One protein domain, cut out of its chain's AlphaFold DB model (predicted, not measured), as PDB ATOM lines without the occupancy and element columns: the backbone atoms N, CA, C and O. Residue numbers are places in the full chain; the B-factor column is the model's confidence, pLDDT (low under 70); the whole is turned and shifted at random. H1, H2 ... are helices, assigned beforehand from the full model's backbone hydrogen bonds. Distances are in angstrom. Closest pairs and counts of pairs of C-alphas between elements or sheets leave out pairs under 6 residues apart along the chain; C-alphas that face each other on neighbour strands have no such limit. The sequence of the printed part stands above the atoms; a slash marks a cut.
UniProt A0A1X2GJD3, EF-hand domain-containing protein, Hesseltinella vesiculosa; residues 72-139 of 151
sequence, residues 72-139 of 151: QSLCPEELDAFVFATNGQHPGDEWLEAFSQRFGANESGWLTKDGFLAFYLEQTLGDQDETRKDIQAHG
ATOM      1  N   GLN A  72     -25.143   8.617 277.874       98.44
ATOM      2  CA  GLN A  72     -26.331   8.704 278.744       98.44
ATOM      3  C   GLN A  72     -27.481   7.767 278.350       98.44
ATOM      4  O   GLN A  72     -28.631   7.940 278.786       98.44
ATOM      5  N   SER A  73     -27.156   6.726 277.600       98.69
ATOM      6  CA  SER A  73     -28.014   5.614 277.250       98.69
ATOM      7  C   SER A  73     -27.262   4.290 277.422       98.69
ATOM      8  O   SER A  73     -26.058   4.254 277.600       98.69
ATOM      9  N   LEU A  74     -28.004   3.186 277.464       98.75
ATOM     10  CA  LEU A  74     -27.453   1.839 277.399       98.75
ATOM     11  C   LEU A  74     -27.896   1.236 276.077       98.75
ATOM     12  O   LEU A  74     -29.093   0.973 275.879       98.75
ATOM     13  N   CYS A  75     -26.943   1.026 275.175       98.56
ATOM     14  CA  CYS A  75     -27.185   0.268 273.955       98.56
ATOM     15  C   CYS A  75     -27.537  -1.204 274.286       98.56
ATOM     16  O   CYS A  75     -27.390  -1.638 275.436       98.56
ATOM     17  N   PRO A  76     -28.039  -2.001 273.322       98.31
ATOM     18  CA  PRO A  76     -28.458  -3.380 273.582       98.31
ATOM     19  C   PRO A  76     -27.374  -4.234 274.248       98.31
ATOM     20  O   PRO A  76     -27.677  -4.986 275.169       98.31
ATOM     21  N   GLU A  77     -26.115  -4.083 273.837       98.50
ATOM     22  CA  GLU A  77     -24.977  -4.817 274.391       98.50
ATOM     23  C   GLU A  77     -24.683  -4.442 275.854       98.50
ATOM     24  O   GLU A  77     -24.360  -5.304 276.675       98.50
ATOM     25  N   GLU A  78     -24.811  -3.165 276.205       98.69
ATOM     26  CA  GLU A  78     -24.597  -2.673 277.570       98.69
ATOM     27  C   GLU A  78     -25.746  -3.064 278.497       98.69
ATOM     28  O   GLU A  78     -25.516  -3.504 279.629       98.69
ATOM     29  N   LEU A  79     -26.984  -2.955 278.007       98.56
ATOM     30  CA  LEU A  79     -28.169  -3.373 278.746       98.56
ATOM     31  C   LEU A  79     -28.170  -4.892 278.970       98.56
ATOM     32  O   LEU A  79     -28.464  -5.337 280.078       98.56
ATOM     33  N   ASP A  80     -27.786  -5.685 277.968       98.62
ATOM     34  CA  ASP A  80     -27.579  -7.130 278.108       98.62
ATOM     35  C   ASP A  80     -26.540  -7.447 279.195       98.62
ATOM     36  O   ASP A  80     -26.810  -8.232 280.109       98.62
ATOM     37  N   ALA A  81     -25.383  -6.780 279.164       98.56
ATOM     38  CA  ALA A  81     -24.339  -6.960 280.169       98.56
ATOM     39  C   ALA A  81     -24.815  -6.593 281.586       98.56
ATOM     40  O   ALA A  81     -24.469  -7.279 282.557       98.56
ATOM     41  N   PHE A  82     -25.618  -5.534 281.716       98.44
ATOM     42  CA  PHE A  82     -26.254  -5.160 282.976       98.44
ATOM     43  C   PHE A  82     -27.223  -6.248 283.456       98.44
ATOM     44  O   PHE A  82     -27.083  -6.730 284.582       98.44
ATOM     45  N   VAL A  83     -28.162  -6.685 282.611       97.94
ATOM     46  CA  VAL A  83     -29.172  -7.694 282.975       97.94
ATOM     47  C   VAL A  83     -28.517  -9.025 283.332       97.94
ATOM     48  O   VAL A  83     -28.895  -9.644 284.329       97.94
ATOM     49  N   PHE A  84     -27.498  -9.444 282.582       98.25
ATOM     50  CA  PHE A  84     -26.737 -10.649 282.887       98.25
ATOM     51  C   PHE A  84     -26.029 -10.548 284.240       98.25
ATOM     52  O   PHE A  84     -26.051 -11.500 285.017       98.25
ATOM     53  N   ALA A  85     -25.427  -9.404 284.567       97.44
ATOM     54  CA  ALA A  85     -24.786  -9.215 285.865       97.44
ATOM     55  C   ALA A  85     -25.790  -9.192 287.032       97.44
ATOM     56  O   ALA A  85     -25.458  -9.661 288.119       97.44
ATOM     57  N   THR A  86     -27.008  -8.696 286.803       96.38
ATOM     58  CA  THR A  86     -28.082  -8.665 287.807       96.38
ATOM     59  C   THR A  86     -28.706 -10.050 288.022       96.38
ATOM     60  O   THR A  86     -28.843 -10.501 289.156       96.38
ATOM     61  N   ASN A  87     -29.041 -10.759 286.937       94.19
ATOM     62  CA  ASN A  87     -29.907 -11.947 286.969       94.19
ATOM     63  C   ASN A  87     -29.216 -13.257 286.555       94.19
ATOM     64  O   ASN A  87     -29.793 -14.338 286.673       94.19
ATOM     65  N   GLY A  88     -27.991 -13.187 286.034       96.38
ATOM     66  CA  GLY A  88     -27.232 -14.340 285.539       96.38
ATOM     67  C   GLY A  88     -27.722 -14.907 284.203       96.38
ATOM     68  O   GLY A  88     -27.308 -16.004 283.823       96.38
ATOM     69  N   GLN A  89     -28.619 -14.208 283.500       96.38
ATOM     70  CA  GLN A  89     -29.205 -14.650 282.233       96.38
ATOM     71  C   GLN A  89     -29.238 -13.510 281.215       96.38
ATOM     72  O   GLN A  89     -29.599 -12.388 281.558       96.38
ATOM     73  N   HIS A  90     -28.889 -13.831 279.969       97.31
ATOM     74  CA  HIS A  90     -28.996 -12.915 278.836       97.31
ATOM     75  C   HIS A  90     -30.454 -12.849 278.355       97.31
ATOM     76  O   HIS A  90     -31.027 -13.904 278.042       97.31
ATOM     77  N   PRO A  91     -31.085 -11.664 278.311       95.38
ATOM     78  CA  PRO A  91     -32.372 -11.487 277.651       95.38
ATOM     79  C   PRO A  91     -32.236 -11.630 276.127       95.38
ATOM     80  O   PRO A  91     -31.148 -11.550 275.567       95.38
ATOM     81  N   GLY A  92     -33.357 -11.855 275.439       97.06
ATOM     82  CA  GLY A  92     -33.393 -11.774 273.975       97.06
ATOM     83  C   GLY A  92     -33.572 -10.334 273.488       97.06
ATOM     84  O   GLY A  92     -34.143  -9.512 274.204       97.06
ATOM     85  N   ASP A  93     -33.169 -10.059 272.248       96.88
ATOM     86  CA  ASP A  93     -33.219  -8.720 271.634       96.88
ATOM     87  C   ASP A  93     -34.615  -8.079 271.697       96.88
ATOM     88  O   ASP A  93     -34.755  -6.927 272.101       96.88
ATOM     89  N   GLU A  94     -35.673  -8.848 271.407       97.44
ATOM     90  CA  GLU A  94     -37.060  -8.359 271.486       97.44
ATOM     91  C   GLU A  94     -37.427  -7.867 272.894       97.44
ATOM     92  O   GLU A  94     -38.206  -6.927 273.057       97.44
ATOM     93  N   TRP A  95     -36.864  -8.498 273.930       97.69
ATOM     94  CA  TRP A  95     -37.082  -8.075 275.308       97.69
ATOM     95  C   TRP A  95     -36.322  -6.782 275.612       97.69
ATOM     96  O   TRP A  95     -36.898  -5.897 276.240       97.69
ATOM     97  N   LEU A  96     -35.076  -6.643 275.145       98.00
ATOM     98  CA  LEU A  96     -34.264  -5.431 275.330       98.00
ATOM     99  C   LEU A  96     -34.928  -4.208 274.683       98.00
ATOM    100  O   LEU A  96     -35.036  -3.147 275.306       98.00
ATOM    101  N   GLU A  97     -35.434  -4.373 273.460       97.56
ATOM    102  CA  GLU A  97     -36.181  -3.335 272.749       97.56
ATOM    103  C   GLU A  97     -37.468  -2.964 273.495       97.56
ATOM    104  O   GLU A  97     -37.719  -1.785 273.761       97.56
ATOM    105  N   ALA A  98     -38.270  -3.961 273.887       98.25
ATOM    106  CA  ALA A  98     -39.520  -3.731 274.609       98.25
ATOM    107  C   ALA A  98     -39.290  -3.060 275.972       98.25
ATOM    108  O   ALA A  98     -40.053  -2.177 276.369       98.25
ATOM    109  N   PHE A  99     -38.233  -3.454 276.683       98.25
ATOM    110  CA  PHE A  99     -37.845  -2.870 277.960       98.25
ATOM    111  C   PHE A  99     -37.480  -1.390 277.804       98.25
ATOM    112  O   PHE A  99     -38.022  -0.538 278.512       98.25
ATOM    113  N   SER A 100     -36.633  -1.071 276.823       98.25
ATOM    114  CA  SER A 100     -36.198   0.302 276.544       98.25
ATOM    115  C   SER A 100     -37.372   1.195 276.137       98.25
ATOM    116  O   SER A 100     -37.540   2.291 276.673       98.25
ATOM    117  N   GLN A 101     -38.250   0.702 275.259       97.75
ATOM    118  CA  GLN A 101     -39.457   1.420 274.838       97.75
ATOM    119  C   GLN A 101     -40.430   1.677 275.992       97.75
ATOM    120  O   GLN A 101     -41.067   2.730 276.035       97.75
ATOM    121  N   ARG A 102     -40.565   0.724 276.922       98.38
ATOM    122  CA  ARG A 102     -41.480   0.841 278.060       98.38
ATOM    123  C   ARG A 102     -41.055   1.941 279.028       98.38
ATOM    124  O   ARG A 102     -41.913   2.680 279.507       98.38
ATOM    125  N   PHE A 103     -39.767   2.002 279.352       98.50
ATOM    126  CA  PHE A 103     -39.274   2.857 280.430       98.50
ATOM    127  C   PHE A 103     -38.709   4.193 279.957       98.50
ATOM    128  O   PHE A 103     -38.775   5.169 280.698       98.50
ATOM    129  N   GLY A 104     -38.206   4.268 278.727       98.38
ATOM    130  CA  GLY A 104     -37.702   5.507 278.147       98.38
ATOM    131  C   GLY A 104     -36.458   5.258 277.313       98.38
ATOM    132  O   GLY A 104     -35.389   4.963 277.852       98.38
ATOM    133  N   ALA A 105     -36.598   5.443 276.004       98.19
ATOM    134  CA  ALA A 105     -35.538   5.243 275.032       98.19
ATOM    135  C   ALA A 105     -35.142   6.544 274.317       98.19
ATOM    136  O   ALA A 105     -35.964   7.449 274.156       98.19
ATOM    137  N   ASN A 106     -33.885   6.619 273.876       98.25
ATOM    138  CA  ASN A 106     -33.388   7.692 273.015       98.25
ATOM    139  C   ASN A 106     -33.824   7.487 271.543       98.25
ATOM    140  O   ASN A 106     -34.568   6.558 271.221       98.25
ATOM    141  N   GLU A 107     -33.355   8.343 270.627       97.56
ATOM    142  CA  GLU A 107     -33.694   8.261 269.191       97.56
ATOM    143  C   GLU A 107     -33.220   6.958 268.519       97.56
ATOM    144  O   GLU A 107     -33.804   6.537 267.520       97.56
ATOM    145  N   SER A 108     -32.201   6.304 269.083       97.44
ATOM    146  CA  SER A 108     -31.676   5.008 268.640       97.44
ATOM    147  C   SER A 108     -32.436   3.815 269.240       97.44
ATOM    148  O   SER A 108     -32.142   2.673 268.897       97.44
ATOM    149  N   GLY A 109     -33.406   4.055 270.130       98.00
ATOM    150  CA  GLY A 109     -34.146   3.006 270.835       98.00
ATOM    151  C   GLY A 109     -33.451   2.471 272.093       98.00
ATOM    152  O   GLY A 109     -33.926   1.496 272.670       98.00
ATOM    153  N   TRP A 110     -32.354   3.091 272.530       98.62
ATOM    154  CA  TRP A 110     -31.539   2.645 273.665       98.62
ATOM    155  C   TRP A 110     -32.069   3.192 274.985       98.62
ATOM    156  O   TRP A 110     -32.534   4.332 275.034       98.62
ATOM    157  N   LEU A 111     -31.984   2.406 276.060       98.81
ATOM    158  CA  LEU A 111     -32.509   2.790 277.371       98.81
ATOM    159  C   LEU A 111     -31.764   4.016 277.906       98.81
ATOM    160  O   LEU A 111     -30.561   3.974 278.111       98.81
ATOM    161  N   THR A 112     -32.471   5.107 278.171       98.88
ATOM    162  CA  THR A 112     -31.875   6.322 278.757       98.88
ATOM    163  C   THR A 112     -31.615   6.168 280.252       98.88
ATOM    164  O   THR A 112     -32.262   5.354 280.917       98.88
ATOM    165  N   LYS A 113     -30.742   7.011 280.818       98.75
ATOM    166  CA  LYS A 113     -30.574   7.110 282.278       98.75
ATOM    167  C   LYS A 113     -31.899   7.346 283.012       98.75
ATOM    168  O   LYS A 113     -32.179   6.682 284.007       98.75
ATOM    169  N   ASP A 114     -32.743   8.238 282.499       98.75
ATOM    170  CA  ASP A 114     -34.064   8.499 283.084       98.75
ATOM    171  C   ASP A 114     -34.962   7.256 283.023       98.75
ATOM    172  O   ASP A 114     -35.632   6.930 284.004       98.75
ATOM    173  N   GLY A 115     -34.931   6.514 281.911       98.75
ATOM    174  CA  GLY A 115     -35.643   5.241 281.779       98.75
ATOM    175  C   GLY A 115     -35.136   4.174 282.753       98.75
ATOM    176  O   GLY A 115     -35.928   3.471 283.378       98.75
ATOM    177  N   PHE A 116     -33.824   4.090 282.958       98.81
ATOM    178  CA  PHE A 116     -33.220   3.202 283.950       98.81
ATOM    179  C   PHE A 116     -33.693   3.524 285.377       98.81
ATOM    180  O   PHE A 116     -34.084   2.625 286.124       98.81
ATOM    181  N   LEU A 117     -33.728   4.807 285.751       98.81
ATOM    182  CA  LEU A 117     -34.251   5.235 287.051       98.81
ATOM    183  C   LEU A 117     -35.763   4.992 287.174       98.81
ATOM    184  O   LEU A 117     -36.229   4.597 288.242       98.81
ATOM    185  N   ALA A 118     -36.527   5.170 286.093       98.75
ATOM    186  CA  ALA A 118     -37.958   4.875 286.065       98.75
ATOM    187  C   ALA A 118     -38.246   3.382 286.293       98.75
ATOM    188  O   ALA A 118     -39.152   3.045 287.058       98.75
ATOM    189  N   PHE A 119     -37.444   2.494 285.697       98.56
ATOM    190  CA  PHE A 119     -37.492   1.057 285.975       98.56
ATOM    191  C   PHE A 119     -37.275   0.764 287.461       98.56
ATOM    192  O   PHE A 119     -38.108   0.104 288.085       98.56
ATOM    193  N   TYR A 120     -36.202   1.296 288.046       98.62
ATOM    194  CA  TYR A 120     -35.904   1.061 289.456       98.62
ATOM    195  C   TYR A 120     -36.952   1.653 290.394       98.62
ATOM    196  O   TYR A 120     -37.241   1.049 291.426       98.62
ATOM    197  N   LEU A 121     -37.549   2.798 290.058       98.69
ATOM    198  CA  LEU A 121     -38.659   3.352 290.830       98.69
ATOM    199  C   LEU A 121     -39.857   2.404 290.818       98.69
ATOM    200  O   LEU A 121     -40.364   2.057 291.883       98.69
ATOM    201  N   GLU A 122     -40.280   1.948 289.639       98.62
ATOM    202  CA  GLU A 122     -41.414   1.031 289.516       98.62
ATOM    203  C   GLU A 122     -41.166  -0.283 290.268       98.62
ATOM    204  O   GLU A 122     -42.023  -0.726 291.035       98.62
ATOM    205  N   GLN A 123     -39.978  -0.872 290.106       98.00
ATOM    206  CA  GLN A 123     -39.591  -2.080 290.825       98.00
ATOM    207  C   GLN A 123     -39.604  -1.859 292.340       98.00
ATOM    208  O   GLN A 123     -40.198  -2.650 293.062       98.00
ATOM    209  N   THR A 124     -39.006  -0.768 292.828       98.06
ATOM    210  CA  THR A 124     -38.880  -0.493 294.269       98.06
ATOM    211  C   THR A 124     -40.232  -0.210 294.926       98.06
ATOM    212  O   THR A 124     -40.443  -0.594 296.077       98.06
ATOM    213  N   LEU A 125     -41.160   0.431 294.208       98.12
ATOM    214  CA  LEU A 125     -42.542   0.616 294.662       98.12
ATOM    215  C   LEU A 125     -43.310  -0.714 294.746       98.12
ATOM    216  O   LEU A 125     -44.195  -0.853 295.587       98.12
ATOM    217  N   GLY A 126     -42.989  -1.680 293.878       97.62
ATOM    218  CA  GLY A 126     -43.595  -3.013 293.885       97.62
ATOM    219  C   GLY A 126     -43.000  -3.950 294.938       97.62
ATOM    220  O   GLY A 126     -43.742  -4.578 295.692       97.62
ATOM    221  N   ASP A 127     -41.672  -4.041 294.987       97.38
ATOM    222  CA  ASP A 127     -40.915  -4.885 295.909       97.38
ATOM    223  C   ASP A 127     -39.511  -4.304 296.171       97.38
ATOM    224  O   ASP A 127     -38.592  -4.395 295.354       97.38
ATOM    225  N   GLN A 128     -39.328  -3.719 297.357       96.75
ATOM    226  CA  GLN A 128     -38.041  -3.158 297.775       96.75
ATOM    227  C   GLN A 128     -36.943  -4.223 297.921       96.75
ATOM    228  O   GLN A 128     -35.761  -3.887 297.804       96.75
ATOM    229  N   ASP A 129     -37.297  -5.483 298.198       96.62
ATOM    230  CA  ASP A 129     -36.314  -6.549 298.384       96.62
ATOM    231  C   ASP A 129     -35.683  -6.965 297.051       96.62
ATOM    232  O   ASP A 129     -34.497  -7.296 297.034       96.62
ATOM    233  N   GLU A 130     -36.415  -6.890 295.934       97.12
ATOM    234  CA  GLU A 130     -35.844  -7.115 294.596       97.12
ATOM    235  C   GLU A 130     -34.776  -6.068 294.272       97.12
ATOM    236  O   GLU A 130     -33.635  -6.415 293.970       97.12
ATOM    237  N   THR A 131     -35.063  -4.783 294.498       97.69
ATOM    238  CA  THR A 131     -34.062  -3.716 294.324       97.69
ATOM    239  C   THR A 131     -32.817  -3.937 295.185       97.69
ATOM    240  O   THR A 131     -31.695  -3.677 294.748       97.69
ATOM    241  N   ARG A 132     -32.981  -4.446 296.411       97.19
ATOM    242  CA  ARG A 132     -31.849  -4.762 297.294       97.19
ATOM    243  C   ARG A 132     -31.017  -5.942 296.788       97.19
ATOM    244  O   ARG A 132     -29.794  -5.905 296.931       97.19
ATOM    245  N   LYS A 133     -31.647  -6.970 296.212       96.88
ATOM    246  CA  LYS A 133     -30.941  -8.101 295.589       96.88
ATOM    247  C   LYS A 133     -30.151  -7.644 294.369       96.88
ATOM    248  O   LYS A 133     -28.985  -8.014 294.252       96.88
ATOM    249  N   ASP A 134     -30.740  -6.789 293.535       97.12
ATOM    250  CA  ASP A 134     -30.084  -6.269 292.335       97.12
ATOM    251  C   ASP A 134     -28.788  -5.540 292.682       97.12
ATOM    252  O   ASP A 134     -27.712  -5.911 292.215       97.12
ATOM    253  N   ILE A 135     -28.843  -4.537 293.566       96.62
ATOM    254  CA  ILE A 135     -27.632  -3.788 293.941       96.62
ATOM    255  C   ILE A 135     -26.597  -4.689 294.632       96.62
ATOM    256  O   ILE A 135     -25.391  -4.463 294.505       96.62
ATOM    257  N   GLN A 136     -27.044  -5.744 295.325       96.25
ATOM    258  CA  GLN A 136     -26.154  -6.727 295.933       96.25
ATOM    259  C   GLN A 136     -25.426  -7.577 294.890       96.25
ATOM    260  O   GLN A 136     -24.233  -7.839 295.062       96.25
ATOM    261  N   ALA A 137     -26.092  -7.953 293.795       96.62
ATOM    262  CA  ALA A 137     -25.456  -8.626 292.661       96.62
ATOM    263  C   ALA A 137     -24.315  -7.780 292.064       96.62
ATOM    264  O   ALA A 137     -23.307  -8.317 291.604       96.62
ATOM    265  N   HIS A 138     -24.409  -6.453 292.184       96.00
ATOM    266  CA  HIS A 138     -23.370  -5.512 291.759       96.00
ATOM    267  C   HIS A 138     -22.345  -5.140 292.836       96.00
ATOM    268  O   HIS A 138     -21.522  -4.248 292.625       96.00
ATOM    269  N   GLY A 139     -22.347  -5.837 293.973       95.19
ATOM    270  CA  GLY A 139     -21.337  -5.677 295.013       95.19
ATOM    271  C   GLY A 139     -21.607  -4.544 296.000       95.19
ATOM    272  O   GLY A 139     -20.675  -4.120 296.683       95.19
TER     273      GLY A 139
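AT A GLANCE: This is residues 72 to 139 of the 151 residues of the protein "EF-hand domain-containing protein" of Hesseltinella vesiculosa (UniProt A0A1X2GJD3). Four helices form a four-sided ring: H3, the longest, makes one side, H2 and H4 meet it, and H1 closes the ring opposite H3. The printed part has 68 residues, 47 of them in four named helices in the order H1 H2 H3 H4, with no named strand; the class is all helix. The whole is compact, radius of gyration of the C-alphas 11.6 A, spanning 32 by 23 by 20 A.

IN THESE COORDINATES: H3 is residues 113 to 126, 20.2 A. H2 is residues 93 to 103, 15.7 A; H4 is residues 128 to 137, 14.6 A, ending at C-alpha 137 (-25.456, -8.626, 292.661). H1 is residues 76 to 87, 16.0 A, beginning at C-alpha 76 (-28.458, -3.380, 273.582).

HOW THE PARTS SIT: Helix packing is mostly crossed, without shallow tilts. H3, with residues 115 to 119 alone, touches H2, about perpendicular at 82 degrees; closest C-alphas Phe 103 and Gly 115, 4.5 A. H3, with residues 120 to 124 alone, touches H4 at a steep tilt of 51 degrees, opposite ways; closest C-alphas Thr 124 and Thr 131, 5.8 A. H1, with residues 76 to 80 alone, touches H2 at 87 degrees, about perpendicular; closest C-alphas Pro 76 and Leu 96, 6.4 A. H1 and H4 touch only at their ends; closest C-alphas Thr 86 and Asp 134, 5.5 A. H1 and H3 are apart, as are H2 and H4. In H1, H2, H3 and H4 every O i to N i+4 pair is within hydrogen-bond range.

THE WHOLE: The farthest C-alphas, Glu 107 and Asp 129, are 32.8 A apart. The printed part has no cut, no link is long, and no printed residue is under pLDDT 70.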